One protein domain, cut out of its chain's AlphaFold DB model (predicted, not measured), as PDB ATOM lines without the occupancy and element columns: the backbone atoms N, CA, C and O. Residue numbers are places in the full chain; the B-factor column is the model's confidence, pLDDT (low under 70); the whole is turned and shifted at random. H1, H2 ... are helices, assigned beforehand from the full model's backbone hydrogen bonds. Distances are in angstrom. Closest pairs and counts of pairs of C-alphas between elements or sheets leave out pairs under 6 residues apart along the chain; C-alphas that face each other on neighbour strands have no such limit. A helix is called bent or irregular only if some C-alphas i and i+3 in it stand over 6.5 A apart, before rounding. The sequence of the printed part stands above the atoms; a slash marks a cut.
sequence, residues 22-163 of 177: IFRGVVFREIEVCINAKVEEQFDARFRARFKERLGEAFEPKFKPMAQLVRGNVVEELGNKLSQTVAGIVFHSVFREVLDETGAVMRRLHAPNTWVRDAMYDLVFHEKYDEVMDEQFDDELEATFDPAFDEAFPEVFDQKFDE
ATOM      1  N   ILE A  22      36.290 -35.746  74.978       78.38
ATOM      2  CA  ILE A  22      37.676 -35.252  74.963       78.38
ATOM      3  C   ILE A  22      38.321 -35.501  76.321       78.38
ATOM      4  O   ILE A  22      39.402 -36.082  76.391       78.38
ATOM      5  N   PHE A  23      37.627 -35.116  77.387       79.56
ATOM      6  CA  PHE A  23      38.110 -35.270  78.747       79.56
ATOM      7  C   PHE A  23      38.358 -36.736  79.110       79.56
ATOM      8  O   PHE A  23      39.435 -37.078  79.589       79.56
ATOM      9  N   ARG A  24      37.427 -37.632  78.763       85.69
ATOM     10  CA  ARG A  24      37.627 -39.079  78.902       85.69
ATOM     11  C   ARG A  24      38.939 -39.543  78.264       85.69
ATOM     12  O   ARG A  24      39.634 -40.372  78.842       85.69
ATOM     13  N   GLY A  25      39.269 -39.023  77.084       86.75
ATOM     14  CA  GLY A  25      40.520 -39.344  76.401       86.75
ATOM     15  C   GLY A  25      41.771 -38.803  77.101       86.75
ATOM     16  O   GLY A  25      42.813 -39.448  77.028       86.75
ATOM     17  N   VAL A  26      41.679 -37.648  77.767       85.62
ATOM     18  CA  VAL A  26      42.784 -37.057  78.540       85.62
ATOM     19  C   VAL A  26      43.064 -37.894  79.784       85.62
ATOM     20  O   VAL A  26      44.172 -38.405  79.910       85.62
ATOM     21  N   VAL A  27      42.046 -38.129  80.617       85.31
ATOM     22  CA  VAL A  27      42.188 -38.899  81.865       85.31
ATOM     23  C   VAL A  27      42.707 -40.303  81.589       85.31
ATOM     24  O   VAL A  27      43.643 -40.767  82.231       85.31
ATOM     25  N   PHE A  28      42.139 -40.985  80.591       88.69
ATOM     26  CA  PHE A  28      42.577 -42.336  80.256       88.69
ATOM     27  C   PHE A  28      44.052 -42.374  79.836       88.69
ATOM     28  O   PHE A  28      44.793 -43.254  80.264       88.69
ATOM     29  N   ARG A  29      44.499 -41.392  79.045       89.88
ATOM     30  CA  ARG A  29      45.899 -41.296  78.627       89.88
ATOM     31  C   ARG A  29      46.827 -41.026  79.807       89.88
ATOM     32  O   ARG A  29      47.917 -41.583  79.848       89.88
ATOM     33  N   GLU A  30      46.425 -40.156  80.722       89.75
ATOM     34  CA  GLU A  30      47.204 -39.848  81.919       89.75
ATOM     35  C   GLU A  30      47.378 -41.094  82.794       89.75
ATOM     36  O   GLU A  30      48.505 -41.451  83.132       89.75
ATOM     37  N   ILE A  31      46.297 -41.853  83.008       90.75
ATOM     38  CA  ILE A  31      46.361 -43.146  83.698       90.75
ATOM     39  C   ILE A  31      47.319 -44.115  82.991       90.75
ATOM     40  O   ILE A  31      48.166 -44.720  83.643       90.75
ATOM     41  N   GLU A  32      47.231 -44.261  81.664       92.12
ATOM     42  CA  GLU A  32      48.137 -45.139  80.908       92.12
ATOM     43  C   GLU A  32      49.610 -44.734  81.054       92.12
ATOM     44  O   GLU A  32      50.483 -45.597  81.176       92.12
ATOM     45  N   VAL A  33      49.907 -43.433  81.053       93.19
ATOM     46  CA  VAL A  33      51.268 -42.926  81.273       93.19
ATOM     47  C   VAL A  33      51.762 -43.317  82.666       93.19
ATOM     48  O   VAL A  33      52.873 -43.838  82.786       93.19
ATOM     49  N   CYS A  34      50.935 -43.135  83.695       93.06
ATOM     50  CA  CYS A  34      51.297 -43.463  85.073       93.06
ATOM     51  C   CYS A  34      51.459 -44.975  85.292       93.06
ATOM     52  O   CYS A  34      52.420 -45.398  85.936       93.06
ATOM     53  N   ILE A  35      50.594 -45.807  84.697       92.81
ATOM     54  CA  ILE A  35      50.730 -47.273  84.724       92.81
ATOM     55  C   ILE A  35      52.064 -47.692  84.107       92.81
ATOM     56  O   ILE A  35      52.809 -48.453  84.721       92.81
ATOM     57  N   ASN A  36      52.398 -47.181  82.918       91.75
ATOM     58  CA  ASN A  36      53.656 -47.523  82.254       91.75
ATOM     59  C   ASN A  36      54.874 -47.093  83.083       91.75
ATOM     60  O   ASN A  36      55.831 -47.854  83.206       91.75
ATOM     61  N   ALA A  37      54.827 -45.904  83.690       92.12
ATOM     62  CA  ALA A  37      55.888 -45.427  84.571       92.12
ATOM     63  C   ALA A  37      56.068 -46.336  85.799       92.12
ATOM     64  O   ALA A  37      57.193 -46.751  86.084       92.12
ATOM     65  N   LYS A  38      54.974 -46.713  86.476       92.38
ATOM     66  CA  LYS A  38      55.026 -47.624  87.629       92.38
ATOM     67  C   LYS A  38      55.490 -49.033  87.242       92.38
ATOM     68  O   LYS A  38      56.235 -49.656  87.996       92.38
ATOM     69  N   VAL A  39      55.113 -49.540  86.062       91.94
ATOM     70  CA  VAL A  39      55.633 -50.822  85.550       91.94
ATOM     71  C   VAL A  39      57.147 -50.761  85.411       91.94
ATOM     72  O   VAL A  39      57.834 -51.649  85.908       91.94
ATOM     73  N   GLU A  40      57.672 -49.719  84.769       89.31
ATOM     74  CA  GLU A  40      59.114 -49.539  84.583       89.31
ATOM     75  C   GLU A  40      59.858 -49.418  85.922       89.31
ATOM     76  O   GLU A  40      60.918 -50.026  86.088       89.31
ATOM     77  N   GLU A  41      59.288 -48.700  86.892       89.94
ATOM     78  CA  GLU A  41      59.846 -48.559  88.241       89.94
ATOM     79  C   GLU A  41      59.949 -49.906  88.974       89.94
ATOM     80  O   GLU A  41      60.997 -50.249  89.529       89.94
ATOM     81  N   GLN A  42      58.874 -50.697  88.954       89.25
ATOM     82  CA  GLN A  42      58.810 -51.972  89.671       89.25
ATOM     83  C   GLN A  42      59.562 -53.093  88.947       89.25
ATOM     84  O   GLN A  42      60.055 -54.028  89.592       89.25
ATOM     85  N   PHE A  43      59.667 -53.023  87.616       87.38
ATOM     86  CA  PHE A  43      60.153 -54.123  86.791       87.38
ATOM     87  C   PHE A  43      61.544 -54.586  87.216       87.38
ATOM     88  O   PHE A  43      61.712 -55.755  87.543       87.38
ATOM     89  N   ASP A  44      62.540 -53.700  87.262       84.88
ATOM     90  CA  ASP A  44      63.934 -54.113  87.467       84.88
ATOM     91  C   ASP A  44      64.149 -54.799  88.828       84.88
ATOM     92  O   ASP A  44      64.834 -55.827  88.915       84.88
ATOM     93  N   ALA A  45      63.541 -54.267  89.893       87.94
ATOM     94  CA  ALA A  45      63.657 -54.816  91.241       87.94
ATOM     95  C   ALA A  45      62.994 -56.197  91.349       87.94
ATOM     96  O   ALA A  45      63.609 -57.156  91.834       87.94
ATOM     97  N   ARG A  46      61.761 -56.316  90.847       88.88
ATOM     98  CA  ARG A  46      60.973 -57.555  90.891       88.88
ATOM     99  C   ARG A  46      61.552 -58.618  89.960       88.88
ATOM    100  O   ARG A  46      61.695 -59.775  90.355       88.88
ATOM    101  N   PHE A  47      61.999 -58.210  88.773       87.38
ATOM    102  CA  PHE A  47      62.673 -59.059  87.797       87.38
ATOM    103  C   PHE A  47      63.959 -59.647  88.376       87.38
ATOM    104  O   PHE A  47      64.171 -60.856  88.302       87.38
ATOM    105  N   ARG A  48      64.798 -58.830  89.023       88.50
ATOM    106  CA  ARG A  48      66.028 -59.314  89.664       88.50
ATOM    107  C   ARG A  48      65.760 -60.264  90.824       88.50
ATOM    108  O   ARG A  48      66.432 -61.292  90.921       88.50
ATOM    109  N   ALA A  49      64.786 -59.950  91.678       90.31
ATOM    110  CA  ALA A  49      64.406 -60.819  92.789       90.31
ATOM    111  C   ALA A  49      63.945 -62.198  92.289       90.31
ATOM    112  O   ALA A  49      64.484 -63.221  92.718       90.31
ATOM    113  N   ARG A  50      63.029 -62.224  91.315       89.06
ATOM    114  CA  ARG A  50      62.489 -63.465  90.742       89.06
ATOM    115  C   ARG A  50      63.534 -64.246  89.943       89.06
ATOM    116  O   ARG A  50      63.605 -65.469  90.043       89.06
ATOM    117  N   PHE A  51      64.405 -63.555  89.208       87.62
ATOM    118  CA  PHE A  51      65.533 -64.169  88.504       87.62
ATOM    119  C   PHE A  51      66.470 -64.906  89.466       87.62
ATOM    120  O   PHE A  51      66.835 -66.060  89.225       87.62
ATOM    121  N   LYS A  52      66.833 -64.255  90.577       90.06
ATOM    122  CA  LYS A  52      67.683 -64.844  91.615       90.06
ATOM    123  C   LYS A  52      67.008 -66.036  92.293       90.06
ATOM    124  O   LYS A  52      67.687 -67.017  92.572       90.06
ATOM    125  N   GLU A  53      65.699 -65.980  92.527       90.50
ATOM    126  CA  GLU A  53      64.925 -67.108  93.061       90.50
ATOM    127  C   GLU A  53      64.953 -68.322  92.115       90.50
ATOM    128  O   GLU A  53      65.178 -69.447  92.556       90.50
ATOM    129  N   ARG A  54      64.779 -68.092  90.809       87.25
ATOM    130  CA  ARG A  54      64.706 -69.140  89.777       87.25
ATOM    131  C   ARG A  54      66.057 -69.780  89.453       87.25
ATOM    132  O   ARG A  54      66.130 -70.996  89.301       87.25
ATOM    133  N   LEU A  55      67.110 -68.978  89.282       86.81
ATOM    134  CA  LEU A  55      68.411 -69.452  88.782       86.81
ATOM    135  C   LEU A  55      69.533 -69.432  89.828       86.81
ATOM    136  O   LEU A  55      70.585 -70.035  89.615       86.81
ATOM    137  N   GLY A  56      69.329 -68.759  90.959       88.06
ATOM    138  CA  GLY A  56      70.356 -68.565  91.978       88.06
ATOM    139  C   GLY A  56      71.416 -67.522  91.600       88.06
ATOM    140  O   GLY A  56      71.508 -67.041  90.470       88.06
ATOM    141  N   GLU A  57      72.271 -67.183  92.570       88.88
ATOM    142  CA  GLU A  57      73.297 -66.132  92.427       88.88
ATOM    143  C   GLU A  57      74.365 -66.446  91.370       88.88
ATOM    144  O   GLU A  57      74.959 -65.538  90.791       88.88
ATOM    145  N   ALA A  58      74.591 -67.728  91.067       86.12
ATOM    146  CA  ALA A  58      75.582 -68.154  90.080       86.12
ATOM    147  C   ALA A  58      75.278 -67.646  88.655       86.12
ATOM    148  O   ALA A  58      76.179 -67.580  87.817       86.12
ATOM    149  N   PHE A  59      74.025 -67.271  88.377       82.56
ATOM    150  CA  PHE A  59      73.581 -66.771  87.076       82.56
ATOM    151  C   PHE A  59      73.557 -65.241  86.971       82.56
ATOM    152  O   PHE A  59      73.238 -64.722  85.902       82.56
ATOM    153  N   GLU A  60      73.970 -64.512  88.012       86.69
ATOM    154  CA  GLU A  60      74.050 -63.044  88.007       86.69
ATOM    155  C   GLU A  60      74.811 -62.466  86.791       86.69
ATOM    156  O   GLU A  60      74.327 -61.501  86.194       86.69
ATOM    157  N   PRO A  61      75.930 -63.054  86.308       87.31
ATOM    158  CA  PRO A  61      76.608 -62.549  85.110       87.31
ATOM    159  C   PRO A  61      75.747 -62.593  83.835       87.31
ATOM    160  O   PRO A  61      76.001 -61.843  82.895       87.31
ATOM    161  N   LYS A  62      74.730 -63.466  83.791       83.69
ATOM    162  CA  LYS A  62      73.795 -63.617  82.664       83.69
ATOM    163  C   LYS A  62      72.513 -62.796  82.832       83.69
ATOM    164  O   LYS A  62      71.711 -62.756  81.902       83.69
ATOM    165  N   PHE A  63      72.342 -62.108  83.962       85.12
ATOM    166  CA  PHE A  63      71.146 -61.325  84.260       85.12
ATOM    167  C   PHE A  63      70.843 -60.287  83.177       85.12
ATOM    168  O   PHE A  63      69.792 -60.341  82.552       85.12
ATOM    169  N   LYS A  64      71.783 -59.370  82.904       86.19
ATOM    170  CA  LYS A  64      71.585 -58.280  81.930       86.19
ATOM    171  C   LYS A  64      71.155 -58.764  80.536       86.19
ATOM    172  O   LYS A  64      70.158 -58.244  80.038       86.19
ATOM    173  N   PRO A  65      71.850 -59.724  79.896       85.81
ATOM    174  CA  PRO A  65      71.432 -60.197  78.580       85.81
ATOM    175  C   PRO A  65      70.077 -60.918  78.609       85.81
ATOM    176  O   PRO A  65      69.293 -60.743  77.683       85.81
ATOM    177  N   MET A  66      69.756 -61.675  79.665       82.75
ATOM    178  CA  MET A  66      68.437 -62.309  79.789       82.75
ATOM    179  C   MET A  66      67.327 -61.277  80.008       82.75
ATOM    180  O   MET A  66      66.312 -61.333  79.321       82.75
ATOM    181  N   ALA A  67      67.550 -60.302  80.891       84.38
ATOM    182  CA  ALA A  67      66.633 -59.198  81.147       84.38
ATOM    183  C   ALA A  67      66.312 -58.439  79.856       84.38
ATOM    184  O   ALA A  67      65.148 -58.228  79.553       84.38
ATOM    185  N   GLN A  68      67.315 -58.106  79.038       86.31
ATOM    186  CA  GLN A  68      67.098 -57.418  77.760       86.31
ATOM    187  C   GLN A  68      66.203 -58.198  76.788       86.31
ATOM    188  O   GLN A  68      65.435 -57.584  76.054       86.31
ATOM    189  N   LEU A  69      66.289 -59.531  76.786       84.44
ATOM    190  CA  LEU A  69      65.510 -60.377  75.879       84.44
ATOM    191  C   LEU A  69      64.045 -60.500  76.299       84.44
ATOM    192  O   LEU A  69      63.169 -60.516  75.440       84.44
ATOM    193  N   VAL A  70      63.772 -60.589  77.602       84.38
ATOM    194  CA  VAL A  70      62.398 -60.768  78.098       84.38
ATOM    195  C   VAL A  70      61.701 -59.450  78.422       84.38
ATOM    196  O   VAL A  70      60.478 -59.405  78.370       84.38
ATOM    197  N   ARG A  71      62.443 -58.372  78.709       87.62
ATOM    198  CA  ARG A  71      61.888 -57.086  79.159       87.62
ATOM    199  C   ARG A  71      60.841 -56.534  78.209       87.62
ATOM    200  O   ARG A  71      59.766 -56.207  78.679       87.62
ATOM    201  N   GLY A  72      61.121 -56.478  76.906       85.25
ATOM    202  CA  GLY A  72      60.162 -55.946  75.930       85.25
ATOM    203  C   GLY A  72      58.816 -56.671  75.992       85.25
ATOM    204  O   GLY A  72      57.787 -56.038  76.188       85.25
ATOM    205  N   ASN A  73      58.849 -58.003  75.938       86.00
ATOM    206  CA  ASN A  73      57.639 -58.824  75.940       86.00
ATOM    207  C   ASN A  73      56.918 -58.809  77.294       86.00
ATOM    208  O   ASN A  73      55.692 -58.787  77.330       86.00
ATOM    209  N   VAL A  74      57.661 -58.851  78.406       88.56
ATOM    210  CA  VAL A  74      57.065 -58.835  79.749       88.56
ATOM    211  C   VAL A  74      56.443 -57.476  80.031       88.56
ATOM    212  O   VAL A  74      55.304 -57.438  80.470       88.56
ATOM    213  N   VAL A  75      57.147 -56.373  79.762       90.38
ATOM    214  CA  VAL A  75      56.623 -55.015  79.978       90.38
ATOM    215  C   VAL A  75      55.400 -54.761  79.104       90.38
ATOM    216  O   VAL A  75      54.414 -54.232  79.601       90.38
ATOM    217  N   GLU A  76      55.423 -55.174  77.835       90.56
ATOM    218  CA  GLU A  76      54.273 -55.015  76.941       90.56
ATOM    219  C   GLU A  76      53.055 -55.810  77.432       90.56
ATOM    220  O   GLU A  76      51.962 -55.259  77.565       90.56
ATOM    221  N   GLU A  77      53.219 -57.099  77.730       91.88
ATOM    222  CA  GLU A  77      52.101 -57.942  78.162       91.88
ATOM    223  C   GLU A  77      51.571 -57.531  79.541       91.88
ATOM    224  O   GLU A  77      50.357 -57.443  79.741       91.88
ATOM    225  N   LEU A  78      52.470 -57.212  80.472       92.88
ATOM    226  CA  LEU A  78      52.117 -56.732  81.803       92.88
ATOM    227  C   LEU A  78      51.429 -55.366  81.738       92.88
ATOM    228  O   LEU A  78      50.383 -55.188  82.355       92.88
ATOM    229  N   GLY A  79      51.959 -54.432  80.946       91.62
ATOM    230  CA  GLY A  79      51.351 -53.124  80.712       91.62
ATOM    231  C   GLY A  79      49.954 -53.243  80.107       91.62
ATOM    232  O   GLY A  79      49.030 -52.575  80.562       91.62
ATOM    233  N   ASN A  80      49.750 -54.165  79.161       91.50
ATOM    234  CA  ASN A  80      48.429 -54.438  78.591       91.50
ATOM    235  C   ASN A  80      47.449 -55.007  79.628       91.50
ATOM    236  O   ASN A  80      46.306 -54.553  79.693       91.50
ATOM    237  N   LYS A  81      47.879 -55.978  80.450       92.88
ATOM    238  CA  LYS A  81      47.038 -56.532  81.524       92.88
ATOM    239  C   LYS A  81      46.664 -55.454  82.543       92.88
ATOM    240  O   LYS A  81      45.488 -55.319  82.869       92.88
ATOM    241  N   LEU A  82      47.637 -54.660  82.987       93.44
ATOM    242  CA  LEU A  82      47.430 -53.592  83.966       93.44
ATOM    243  C   LEU A  82      46.595 -52.443  83.405       93.44
ATOM    244  O   LEU A  82      45.737 -51.927  84.106       93.44
ATOM    245  N   SER A  83      46.760 -52.073  82.135       90.81
ATOM    246  CA  SER A  83      45.884 -51.088  81.493       90.81
ATOM    247  C   SER A  83      44.429 -51.578  81.471       90.81
ATOM    248  O   SER A  83      43.511 -50.838  81.816       90.81
ATOM    249  N   GLN A  84      44.188 -52.859  81.175       89.44
ATOM    250  CA  GLN A  84      42.826 -53.406  81.176       89.44
ATOM    251  C   GLN A  84      42.170 -53.418  82.563       89.44
ATOM    252  O   GLN A  84      40.962 -53.193  82.660       89.44
ATOM    253  N   THR A  85      42.935 -53.677  83.624       91.56
ATOM    254  CA  THR A  85      42.415 -53.744  84.995       91.56
ATOM    255  C   THR A  85      42.470 -52.391  85.698       91.56
ATOM    256  O   THR A  85      41.428 -51.811  86.009       91.56
ATOM    257  N   VAL A  86      43.673 -51.862  85.909       91.88
ATOM    258  CA  VAL A  86      43.939 -50.632  86.663       91.88
ATOM    259  C   VAL A  86      43.332 -49.429  85.957       91.88
ATOM    260  O   VAL A  86      42.591 -48.681  86.591       91.88
ATOM    261  N   ALA A  87      43.559 -49.263  84.646       89.00
ATOM    262  CA  ALA A  87      43.031 -48.085  83.959       89.00
ATOM    263  C   ALA A  87      41.507 -48.079  83.955       89.00
ATOM    264  O   ALA A  87      40.904 -47.030  84.131       89.00
ATOM    265  N   GLY A  88      40.876 -49.248  83.830       88.06
ATOM    266  CA  GLY A  88      39.434 -49.380  83.974       88.06
ATOM    267  C   GLY A  88      38.944 -48.913  85.345       88.06
ATOM    268  O   GLY A  88      38.057 -48.066  85.409       88.06
ATOM    269  N   ILE A  89      39.505 -49.450  86.427       90.69
ATOM    270  CA  ILE A  89      39.057 -49.163  87.798       90.69
ATOM    271  C   ILE A  89      39.288 -47.690  88.156       90.69
ATOM    272  O   ILE A  89      38.326 -46.988  88.469       90.69
ATOM    273  N   VAL A  90      40.527 -47.211  88.011       90.88
ATOM    274  CA  VAL A  90      40.922 -45.841  88.375       90.88
ATOM    275  C   VAL A  90      40.154 -44.824  87.535       90.88
ATOM    276  O   VAL A  90      39.600 -43.870  88.076       90.88
ATOM    277  N   PHE A  91      40.012 -45.066  86.225       89.81
ATOM    278  CA  PHE A  91      39.215 -44.194  85.362       89.81
ATOM    279  C   PHE A  91      37.770 -44.107  85.845       89.81
ATOM    280  O   PHE A  91      37.223 -43.013  85.925       89.81
ATOM    281  N   HIS A  92      37.129 -45.237  86.157       88.88
ATOM    282  CA  HIS A  92      35.737 -45.216  86.606       88.88
ATOM    283  C   HIS A  92      35.562 -44.505  87.946       88.88
ATOM    284  O   HIS A  92      34.507 -43.902  88.140       88.88
ATOM    285  N   SER A  93      36.549 -44.594  88.836       89.50
ATOM    286  CA  SER A  93      36.551 -43.924  90.136       89.50
ATOM    287  C   SER A  93      36.658 -42.404  89.952       89.50
ATOM    288  O   SER A  93      35.668 -41.688  90.120       89.50
ATOM    289  N   VAL A  94      37.788 -41.941  89.408       87.81
ATOM    290  CA  VAL A  94      38.110 -40.520  89.177       87.81
ATOM    291  C   VAL A  94      37.050 -39.830  88.322       87.81
ATOM    292  O   VAL A  94      36.524 -38.774  88.662       87.81
ATOM    293  N   PHE A  95      36.681 -40.440  87.196       87.88
ATOM    294  CA  PHE A  95      35.737 -39.830  86.265       87.88
ATOM    295  C   PHE A  95      34.326 -39.720  86.849       87.88
ATOM    296  O   PHE A  95      33.600 -38.774  86.534       87.88
ATOM    297  N   ARG A  96      33.911 -40.689  87.677       88.88
ATOM    298  CA  ARG A  96      32.613 -40.628  88.355       88.88
ATOM    299  C   ARG A  96      32.600 -39.499  89.367       88.88
ATOM    300  O   ARG A  96      31.636 -38.740  89.375       88.88
ATOM    301  N   GLU A  97      33.651 -39.385  90.165       89.56
ATOM    302  CA  GLU A  97      33.753 -38.362  91.197       89.56
ATOM    303  C   GLU A  97      33.661 -36.956  90.599       89.56
ATOM    304  O   GLU A  97      32.745 -36.203  90.933       89.56
ATOM    305  N   VAL A  98      34.483 -36.660  89.587       89.06
ATOM    306  CA  VAL A  98      34.462 -35.366  88.883       89.06
ATOM    307  C   VAL A  98      33.065 -35.040  88.342       89.06
ATOM    308  O   VAL A  98      32.584 -33.909  88.475       89.06
ATOM    309  N   LEU A  99      32.374 -36.016  87.744       87.56
ATOM    310  CA  LEU A  99      31.021 -35.814  87.219       87.56
ATOM    311  C   LEU A  99      29.976 -35.599  88.316       87.56
ATOM    312  O   LEU A  99      29.090 -34.751  88.157       87.56
ATOM    313  N   ASP A 100      30.054 -36.356  89.407       89.62
ATOM    314  CA  ASP A 100      29.116 -36.263  90.521       89.62
ATOM    315  C   ASP A 100      29.262 -34.920  91.243       89.62
ATOM    316  O   ASP A 100      28.251 -34.244  91.491       89.62
ATOM    317  N   GLU A 101      30.499 -34.482  91.490       89.44
ATOM    318  CA  GLU A 101      30.808 -33.187  92.092       89.44
ATOM    319  C   GLU A 101      30.398 -32.021  91.192       89.44
ATOM    320  O   GLU A 101      29.660 -31.125  91.627       89.44
ATOM    321  N   THR A 102      30.776 -32.069  89.910       86.56
ATOM    322  CA  THR A 102      30.374 -31.055  88.925       86.56
ATOM    323  C   THR A 102      28.855 -30.969  88.841       86.56
ATOM    324  O   THR A 102      28.266 -29.888  88.917       86.56
ATOM    325  N   GLY A 103      28.183 -32.117  88.737       84.94
ATOM    326  CA  GLY A 103      26.731 -32.189  88.693       84.94
ATOM    327  C   GLY A 103      26.081 -31.631  89.960       84.94
ATOM    328  O   GLY A 103      25.050 -30.959  89.877       84.94
ATOM    329  N   ALA A 104      26.661 -31.880  91.138       87.94
ATOM    330  CA  ALA A 104      26.154 -31.371  92.408       87.94
ATOM    331  C   ALA A 104      26.235 -29.844  92.494       87.94
ATOM    332  O   ALA A 104      25.261 -29.211  92.912       87.94
ATOM    333  N   VAL A 105      27.349 -29.256  92.061       86.62
ATOM    334  CA  VAL A 105      27.522 -27.801  91.996       86.62
ATOM    335  C   VAL A 105      26.564 -27.202  90.967       86.62
ATOM    336  O   VAL A 105      25.788 -26.305  91.296       86.62
ATOM    337  N   MET A 106      26.506 -27.762  89.758       83.88
ATOM    338  CA  MET A 106      25.635 -27.268  88.688       83.88
ATOM    339  C   MET A 106      24.145 -27.324  89.041       83.88
ATOM    340  O   MET A 106      23.397 -26.431  88.651       83.88
ATOM    341  N   ARG A 107      23.698 -28.311  89.832       85.44
ATOM    342  CA  ARG A 107      22.316 -28.368  90.348       85.44
ATOM    343  C   ARG A 107      21.978 -27.230  91.317       85.44
ATOM    344  O   ARG A 107      20.807 -26.886  91.449       85.44
ATOM    345  N   ARG A 108      22.969 -26.676  92.023       85.56
ATOM    346  CA  ARG A 108      22.784 -25.581  92.996       85.56
ATOM    347  C   ARG A 108      22.845 -24.202  92.340       85.56
ATOM    348  O   ARG A 108      22.325 -23.238  92.897       85.56
ATOM    349  N   LEU A 109      23.475 -24.105  91.175       82.56
ATOM    350  CA  LEU A 109      23.648 -22.855  90.451       82.56
ATOM    351  C   LEU A 109      22.410 -22.536  89.602       82.56
ATOM    352  O   LEU A 109      22.006 -23.305  88.734       82.56
ATOM    353  N   HIS A 110      21.835 -21.350  89.807       74.69
ATOM    354  CA  HIS A 110      20.855 -20.785  88.882       74.69
ATOM    355  C   HIS A 110      21.578 -19.928  87.841       74.69
ATOM    356  O   HIS A 110      22.004 -18.810  88.134       74.69
ATOM    357  N   ALA A 111      21.701 -20.441  86.618       70.69
ATOM    358  CA  ALA A 111      22.259 -19.684  85.506       70.69
ATOM    359  C   ALA A 111      21.154 -18.886  84.781       70.69
ATOM    360  O   ALA A 111      20.129 -19.462  84.405       70.69
ATOM    361  N   PRO A 112      21.340 -17.574  84.545       69.19
ATOM    362  CA  PRO A 112      20.316 -16.716  83.944       69.19
ATOM    363  C   PRO A 112      20.092 -16.976  82.445       69.19
ATOM    364  O   PRO A 112      19.080 -16.551  81.893       69.19
ATOM    365  N   ASN A 113      21.033 -17.638  81.766       79.62
ATOM    366  CA  ASN A 113      20.924 -18.041  80.365       79.62
ATOM    367  C   ASN A 113      21.899 -19.195  80.048       79.62
ATOM    368  O   ASN A 113      22.776 -19.520  80.851       79.62
ATOM    369  N   THR A 114      21.751 -19.796  78.861       76.00
ATOM    370  CA  THR A 114      22.543 -20.955  78.422       76.00
ATOM    371  C   THR A 114      24.048 -20.689  78.382       76.00
ATOM    372  O   THR A 114      24.806 -21.506  78.883       76.00
ATOM    373  N   TRP A 115      24.511 -19.570  77.815       76.69
ATOM    374  CA  TRP A 115      25.956 -19.362  77.633       76.69
ATOM    375  C   TRP A 115      26.684 -19.167  78.969       76.69
ATOM    376  O   TRP A 115      27.809 -19.634  79.119       76.69
ATOM    377  N   VAL A 116      26.032 -18.534  79.954       79.88
ATOM    378  CA  VAL A 116      26.553 -18.452  81.326       79.88
ATOM    379  C   VAL A 116      26.598 -19.845  81.946       79.88
ATOM    380  O   VAL A 116      27.599 -20.202  82.553       79.88
ATOM    381  N   ARG A 117      25.551 -20.657  81.757       80.25
ATOM    382  CA  ARG A 117      25.512 -22.036  82.261       80.25
ATOM    383  C   ARG A 117      26.640 -22.891  81.683       80.25
ATOM    384  O   ARG A 117      27.242 -23.653  82.427       80.25
ATOM    385  N   ASP A 118      26.913 -22.763  80.389       79.50
ATOM    386  CA  ASP A 118      27.960 -23.527  79.707       79.50
ATOM    387  C   ASP A 118      29.350 -23.115  80.214       79.50
ATOM    388  O   ASP A 118      30.130 -23.970  80.613       79.50
ATOM    389  N   ALA A 119      29.625 -21.809  80.314       81.25
ATOM    390  CA  ALA A 119      30.893 -21.319  80.862       81.25
ATOM    391  C   ALA A 119      31.097 -21.719  82.337       81.25
ATOM    392  O   ALA A 119      32.214 -22.011  82.753       81.25
ATOM    393  N   MET A 120      30.021 -21.743  83.131       83.19
ATOM    394  CA  MET A 120      30.071 -22.221  84.515       83.19
ATOM    395  C   MET A 120      30.311 -23.727  84.589       83.19
ATOM    396  O   MET A 120      31.056 -24.160  85.457       83.19
ATOM    397  N   TYR A 121      29.709 -24.513  83.690       83.31
ATOM    398  CA  TYR A 121      29.966 -25.948  83.616       83.31
ATOM    399  C   TYR A 121      31.442 -26.213  83.322       83.31
ATOM    400  O   TYR A 121      32.057 -26.983  84.046       83.31
ATOM    401  N   ASP A 122      32.011 -25.537  82.321       82.56
ATOM    402  CA  ASP A 122      33.423 -25.696  81.954       82.56
ATOM    403  C   ASP A 122      34.358 -25.346  83.122       82.56
ATOM    404  O   ASP A 122      35.299 -26.086  83.402       82.56
ATOM    405  N   LEU A 123      34.084 -24.241  83.830       85.19
ATOM    406  CA  LEU A 123      34.895 -23.814  84.972       85.19
ATOM    407  C   LEU A 123      34.819 -24.810  86.134       85.19
ATOM    408  O   LEU A 123      35.853 -25.246  86.628       85.19
ATOM    409  N   VAL A 124      33.602 -25.171  86.551       86.94
ATOM    410  CA  VAL A 124      33.381 -26.087  87.678       86.94
ATOM    411  C   VAL A 124      33.960 -27.459  87.364       86.94
ATOM    412  O   VAL A 124      34.572 -28.076  88.225       86.94
ATOM    413  N   PHE A 125      33.781 -27.936  86.133       86.31
ATOM    414  CA  PHE A 125      34.317 -29.222  85.722       86.31
ATOM    415  C   PHE A 125      35.843 -29.248  85.798       86.31
ATOM    416  O   PHE A 125      36.407 -30.212  86.305       86.31
ATOM    417  N   HIS A 126      36.512 -28.201  85.308       86.19
ATOM    418  CA  HIS A 126      37.970 -28.136  85.350       86.19
ATOM    419  C   HIS A 126      38.497 -28.026  86.784       86.19
ATOM    420  O   HIS A 126      39.418 -28.750  87.135       86.19
ATOM    421  N   GLU A 127      37.866 -27.198  87.620       90.00
ATOM    422  CA  GLU A 127      38.214 -27.070  89.040       90.00
ATOM    423  C   GLU A 127      38.076 -28.411  89.772       90.00
ATOM    424  O   GLU A 127      38.983 -28.821  90.488       90.00
ATOM    425  N   LYS A 128      36.974 -29.135  89.535       89.75
ATOM    426  CA  LYS A 128      36.754 -30.451  90.144       89.75
ATOM    427  C   LYS A 128      37.661 -31.535  89.601       89.75
ATOM    428  O   LYS A 128      37.991 -32.462  90.329       89.75
ATOM    429  N   TYR A 129      38.072 -31.430  88.345       88.75
ATOM    430  CA  TYR A 129      39.095 -32.315  87.821       88.75
ATOM    431  C   TYR A 129      40.424 -32.132  88.544       88.75
ATOM    432  O   TYR A 129      40.974 -33.119  89.023       88.75
ATOM    433  N   ASP A 130      40.911 -30.895  88.624       90.12
ATOM    434  CA  ASP A 130      42.207 -30.601  89.233       90.12
ATOM    435  C   ASP A 130      42.215 -31.045  90.708       90.12
ATOM    436  O   ASP A 130      43.149 -31.711  91.138       90.12
ATOM    437  N   GLU A 131      41.129 -30.796  91.448       91.00
ATOM    438  CA  GLU A 131      40.961 -31.247  92.839       91.00
ATOM    439  C   GLU A 131      41.023 -32.778  92.978       91.00
ATOM    440  O   GLU A 131      41.790 -33.292  93.787       91.00
ATOM    441  N   VAL A 132      40.270 -33.529  92.163       90.12
ATOM    442  CA  VAL A 132      40.277 -35.004  92.228       90.12
ATOM    443  C   VAL A 132      41.637 -35.579  91.822       90.12
ATOM    444  O   VAL A 132      42.098 -36.557  92.412       90.12
ATOM    445  N   MET A 133      42.295 -34.982  90.825       88.94
ATOM    446  CA  MET A 133      43.629 -35.413  90.409       88.94
ATOM    447  C   MET A 133      44.677 -35.153  91.491       88.94
ATOM    448  O   MET A 133      45.487 -36.032  91.761       88.94
ATOM    449  N   ASP A 134      44.639 -33.991  92.140       90.50
ATOM    450  CA  ASP A 134      45.610 -33.635  93.178       90.50
ATOM    451  C   ASP A 134      45.392 -34.415  94.485       90.50
ATOM    452  O   ASP A 134      46.356 -34.728  95.185       90.50
ATOM    453  N   GLU A 135      44.141 -34.718  94.843       89.88
ATOM    454  CA  GLU A 135      43.818 -35.284  96.158       89.88
ATOM    455  C   GLU A 135      43.655 -36.808  96.174       89.88
ATOM    456  O   GLU A 135      43.854 -37.415  97.224       89.88
ATOM    457  N   GLN A 136      43.256 -37.432  95.060       89.56
ATOM    458  CA  GLN A 136      42.774 -38.824  95.080       89.56
ATOM    459  C   GLN A 136      43.443 -39.738  94.061       89.56
ATOM    460  O   GLN A 136      43.525 -40.947  94.283       89.56
ATOM    461  N   PHE A 137      43.890 -39.187  92.932       91.44
ATOM    462  CA  PHE A 137      44.378 -39.990  91.816       91.44
ATOM    463  C   PHE A 137      45.545 -40.897  92.205       91.44
ATOM    464  O   PHE A 137      45.511 -42.088  91.894       91.44
ATOM    465  N   ASP A 138      46.554 -40.353  92.886       91.31
ATOM    466  CA  ASP A 138      47.753 -41.108  93.255       91.31
ATOM    467  C   ASP A 138      47.427 -42.248  94.230       91.31
ATOM    468  O   ASP A 138      47.869 -43.380  94.017       91.31
ATOM    469  N   ASP A 139      46.594 -41.977  95.238       91.56
ATOM    470  CA  ASP A 139      46.173 -42.959  96.239       91.56
ATOM    471  C   ASP A 139      45.367 -44.104  95.601       91.56
ATOM    472  O   ASP A 139      45.647 -45.282  95.843       91.56
ATOM    473  N   GLU A 140      44.393 -43.780  94.744       92.75
ATOM    474  CA  GLU A 140      43.571 -44.775  94.046       92.75
ATOM    475  C   GLU A 140      44.409 -45.587  93.045       92.75
ATOM    476  O   GLU A 140      44.245 -46.810  92.914       92.75
ATOM    477  N   LEU A 141      45.332 -44.917  92.343       93.12
ATOM    478  CA  LEU A 141      46.256 -45.565  91.424       93.12
ATOM    479  C   LEU A 141      47.154 -46.543  92.172       93.12
ATOM    480  O   LEU A 141      47.286 -47.675  91.720       93.12
ATOM    481  N   GLU A 142      47.759 -46.154  93.291       93.06
ATOM    482  CA  GLU A 142      48.620 -47.035  94.085       93.06
ATOM    483  C   GLU A 142      47.839 -48.214  94.671       93.06
ATOM    484  O   GLU A 142      48.231 -49.368  94.479       93.06
ATOM    485  N   ALA A 143      46.681 -47.941  95.280       93.31
ATOM    486  CA  ALA A 143      45.820 -48.960  95.874       93.31
ATOM    487  C   ALA A 143      45.340 -50.007  94.855       93.31
ATOM    488  O   ALA A 143      45.125 -51.168  95.213       93.31
ATOM    489  N   THR A 144      45.182 -49.615  93.589       94.94
ATOM    490  CA  THR A 144      44.755 -50.515  92.509       94.94
ATOM    491  C   THR A 144      45.939 -51.170  91.794       94.94
ATOM    492  O   THR A 144      45.868 -52.345  91.426       94.94
ATOM    493  N   PHE A 145      47.023 -50.425  91.575       95.25
ATOM    494  CA  PHE A 145      48.175 -50.872  90.798       95.25
ATOM    495  C   PHE A 145      48.956 -51.961  91.521       95.25
ATOM    496  O   PHE A 145      49.216 -52.998  90.915       95.25
ATOM    497  N   ASP A 146      49.314 -51.754  92.788       93.62
ATOM    498  CA  ASP A 146      50.222 -52.664  93.494       93.62
ATOM    499  C   ASP A 146      49.660 -54.095  93.590       93.62
ATOM    500  O   ASP A 146      50.363 -55.031  93.190       93.62
ATOM    501  N   PRO A 147      48.391 -54.314  93.995       94.25
ATOM    502  CA  PRO A 147      47.809 -55.655  94.014       94.25
ATOM    503  C   PRO A 147      47.713 -56.281  92.620       94.25
ATOM    504  O   PRO A 147      48.017 -57.462  92.452       94.25
ATOM    505  N   ALA A 148      47.320 -55.496  91.611       95.19
ATOM    506  CA  ALA A 148      47.198 -55.983  90.239       95.19
ATOM    507  C   ALA A 148      48.566 -56.362  89.650       95.19
ATOM    508  O   ALA A 148      48.683 -57.350  88.922       95.19
ATOM    509  N   PHE A 149      49.609 -55.599  89.978       94.44
ATOM    510  CA  PHE A 149      50.978 -55.889  89.581       94.44
ATOM    511  C   PHE A 149      51.487 -57.157  90.266       94.44
ATOM    512  O   PHE A 149      52.026 -58.032  89.587       94.44
ATOM    513  N   ASP A 150      51.301 -57.286  91.580       93.00
ATOM    514  CA  ASP A 150      51.738 -58.462  92.340       93.00
ATOM    515  C   ASP A 150      51.036 -59.751  91.876       93.00
ATOM    516  O   ASP A 150      51.648 -60.822  91.891       93.00
ATOM    517  N   GLU A 151      49.788 -59.656  91.412       93.56
ATOM    518  CA  GLU A 151      49.056 -60.774  90.812       93.56
ATOM    519  C   GLU A 151      49.568 -61.116  89.402       93.56
ATOM    520  O   GLU A 151      49.842 -62.281  89.104       93.56
ATOM    521  N   ALA A 152      49.725 -60.117  88.529       94.31
ATOM    522  CA  ALA A 152      50.032 -60.340  87.117       94.31
ATOM    523  C   ALA A 152      51.519 -60.618  86.841       94.31
ATOM    524  O   ALA A 152      51.855 -61.382  85.932       94.31
ATOM    525  N   PHE A 153      52.429 -60.003  87.601       93.44
ATOM    526  CA  PHE A 153      53.864 -60.066  87.327       93.44
ATOM    527  C   PHE A 153      54.426 -61.495  87.365       93.44
ATOM    528  O   PHE A 153      55.110 -61.862  86.406       93.44
ATOM    529  N   PRO A 154      54.164 -62.331  88.394       91.94
ATOM    530  CA  PRO A 154      54.715 -63.682  88.447       91.94
ATOM    531  C   PRO A 154      54.264 -64.540  87.266       91.94
ATOM    532  O   PRO A 154      55.090 -65.243  86.693       91.94
ATOM    533  N   GLU A 155      52.990 -64.450  86.875       92.50
ATOM    534  CA  GLU A 155      52.424 -65.189  85.741       92.50
ATOM    535  C   GLU A 155      53.138 -64.823  84.432       92.50
ATOM    536  O   GLU A 155      53.685 -65.695  83.753       92.50
ATOM    537  N   VAL A 156      53.180 -63.526  84.105       92.69
ATOM    538  CA  VAL A 156      53.768 -63.036  82.850       92.69
ATOM    539  C   VAL A 156      55.276 -63.288  82.824       92.69
ATOM    540  O   VAL A 156      55.807 -63.765  81.818       92.69
ATOM    541  N   PHE A 157      55.979 -63.003  83.926       90.38
ATOM    542  CA  PHE A 157      57.412 -63.266  84.033       90.38
ATOM    543  C   PHE A 157      57.701 -64.746  83.806       90.38
ATOM    544  O   PHE A 157      58.521 -65.080  82.954       90.38
ATOM    545  N   ASP A 158      57.044 -65.626  84.564       89.94
ATOM    546  CA  ASP A 158      57.360 -67.050  84.584       89.94
ATOM    547  C   ASP A 158      57.128 -67.661  83.197       89.94
ATOM    548  O   ASP A 158      57.992 -68.377  82.689       89.94
ATOM    549  N   GLN A 159      56.031 -67.282  82.535       91.12
ATOM    550  CA  GLN A 159      55.743 -67.699  81.169       91.12
ATOM    551  C   GLN A 159      56.844 -67.272  80.184       91.12
ATOM    552  O   GLN A 159      57.397 -68.113  79.472       91.12
ATOM    553  N   LYS A 160      57.191 -65.977  80.125       89.12
ATOM    554  CA  LYS A 160      58.200 -65.483  79.163       89.12
ATOM    555  C   LYS A 160      59.595 -66.004  79.463       89.12
ATOM    556  O   LYS A 160      60.397 -66.224  78.553       89.12
ATOM    557  N   PHE A 161      59.893 -66.198  80.738       86.00
ATOM    558  CA  PHE A 161      61.159 -66.747  81.170       86.00
ATOM    559  C   PHE A 161      61.311 -68.213  80.751       86.00
ATOM    560  O   PHE A 161      62.359 -68.595  80.225       86.00
ATOM    561  N   ASP A 162      60.258 -69.017  80.900       88.75
ATOM    562  CA  ASP A 162      60.250 -70.416  80.465       88.75
ATOM    563  C   ASP A 162      60.338 -70.534  78.934       88.75
ATOM    564  O   ASP A 162      61.092 -71.366  78.417       88.75
ATOM    565  N   GLU A 163      59.651 -69.654  78.193       88.12
ATOM    566  CA  GLU A 163      59.778 -69.539  76.733       88.12
ATOM    567  C   GLU A 163      61.236 -69.266  76.315       88.12
ATOM    568  O   GLU A 163      61.774 -69.940  75.429       88.12
TER     569      GLU A 163
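Overview. This is residues 22 to 163 of the 177 residues of an uncharacterized protein of Cladophialophora immunda (UniProt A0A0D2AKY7). The model is a slim rod of three long helices, in which H2 runs most of the length, H1 covers part of it, and H3 folds back along it from the other end. Printed are 142 residues with H1, H2, H3 in that order and no named strand: all helix, loose, radius of gyration of the C-alphas 20.9 A, spans 75 by 22 by 19 A.

Arrangement. H1, residues 22 to 55, assigned as one helix by its hydrogen bonds, is bent: C-alphas 41 and 44 are 6.9 A apart. Its arms are H1a, 22 to 41, and H1b, 44 to 55. H1a touches residues 75 to 95 of H2, residues 57 to 108; the closest C-alphas, of Ile 31 and Ala 87, are 6.0 A apart. H3, residues 114 to 163, likewise assigned as one helix, is bent: C-alphas 135 and 138 are 7.6 A apart. Its arms are H3a, 114 to 135, and H3b, 138 to 163. H1b, H2 and H3b form an up and down bundle, each running against the one before. Every O i to N i+4 pair is within hydrogen-bond range in H1a, H1b and H3a, 40 of 48 in H2, 19 of 22 in H3b.

Along the chain. H1a begins at C-alpha 22 (37.676, -35.252, 74.963); H2 is 64.8 A long; H3b, 35.0 A, ends at C-alpha 163 (59.778, -69.539, 76.733).

Size, cuts and confidence. The printed part has no cut, both links are tight, and pLDDT is under 70 at residue 112.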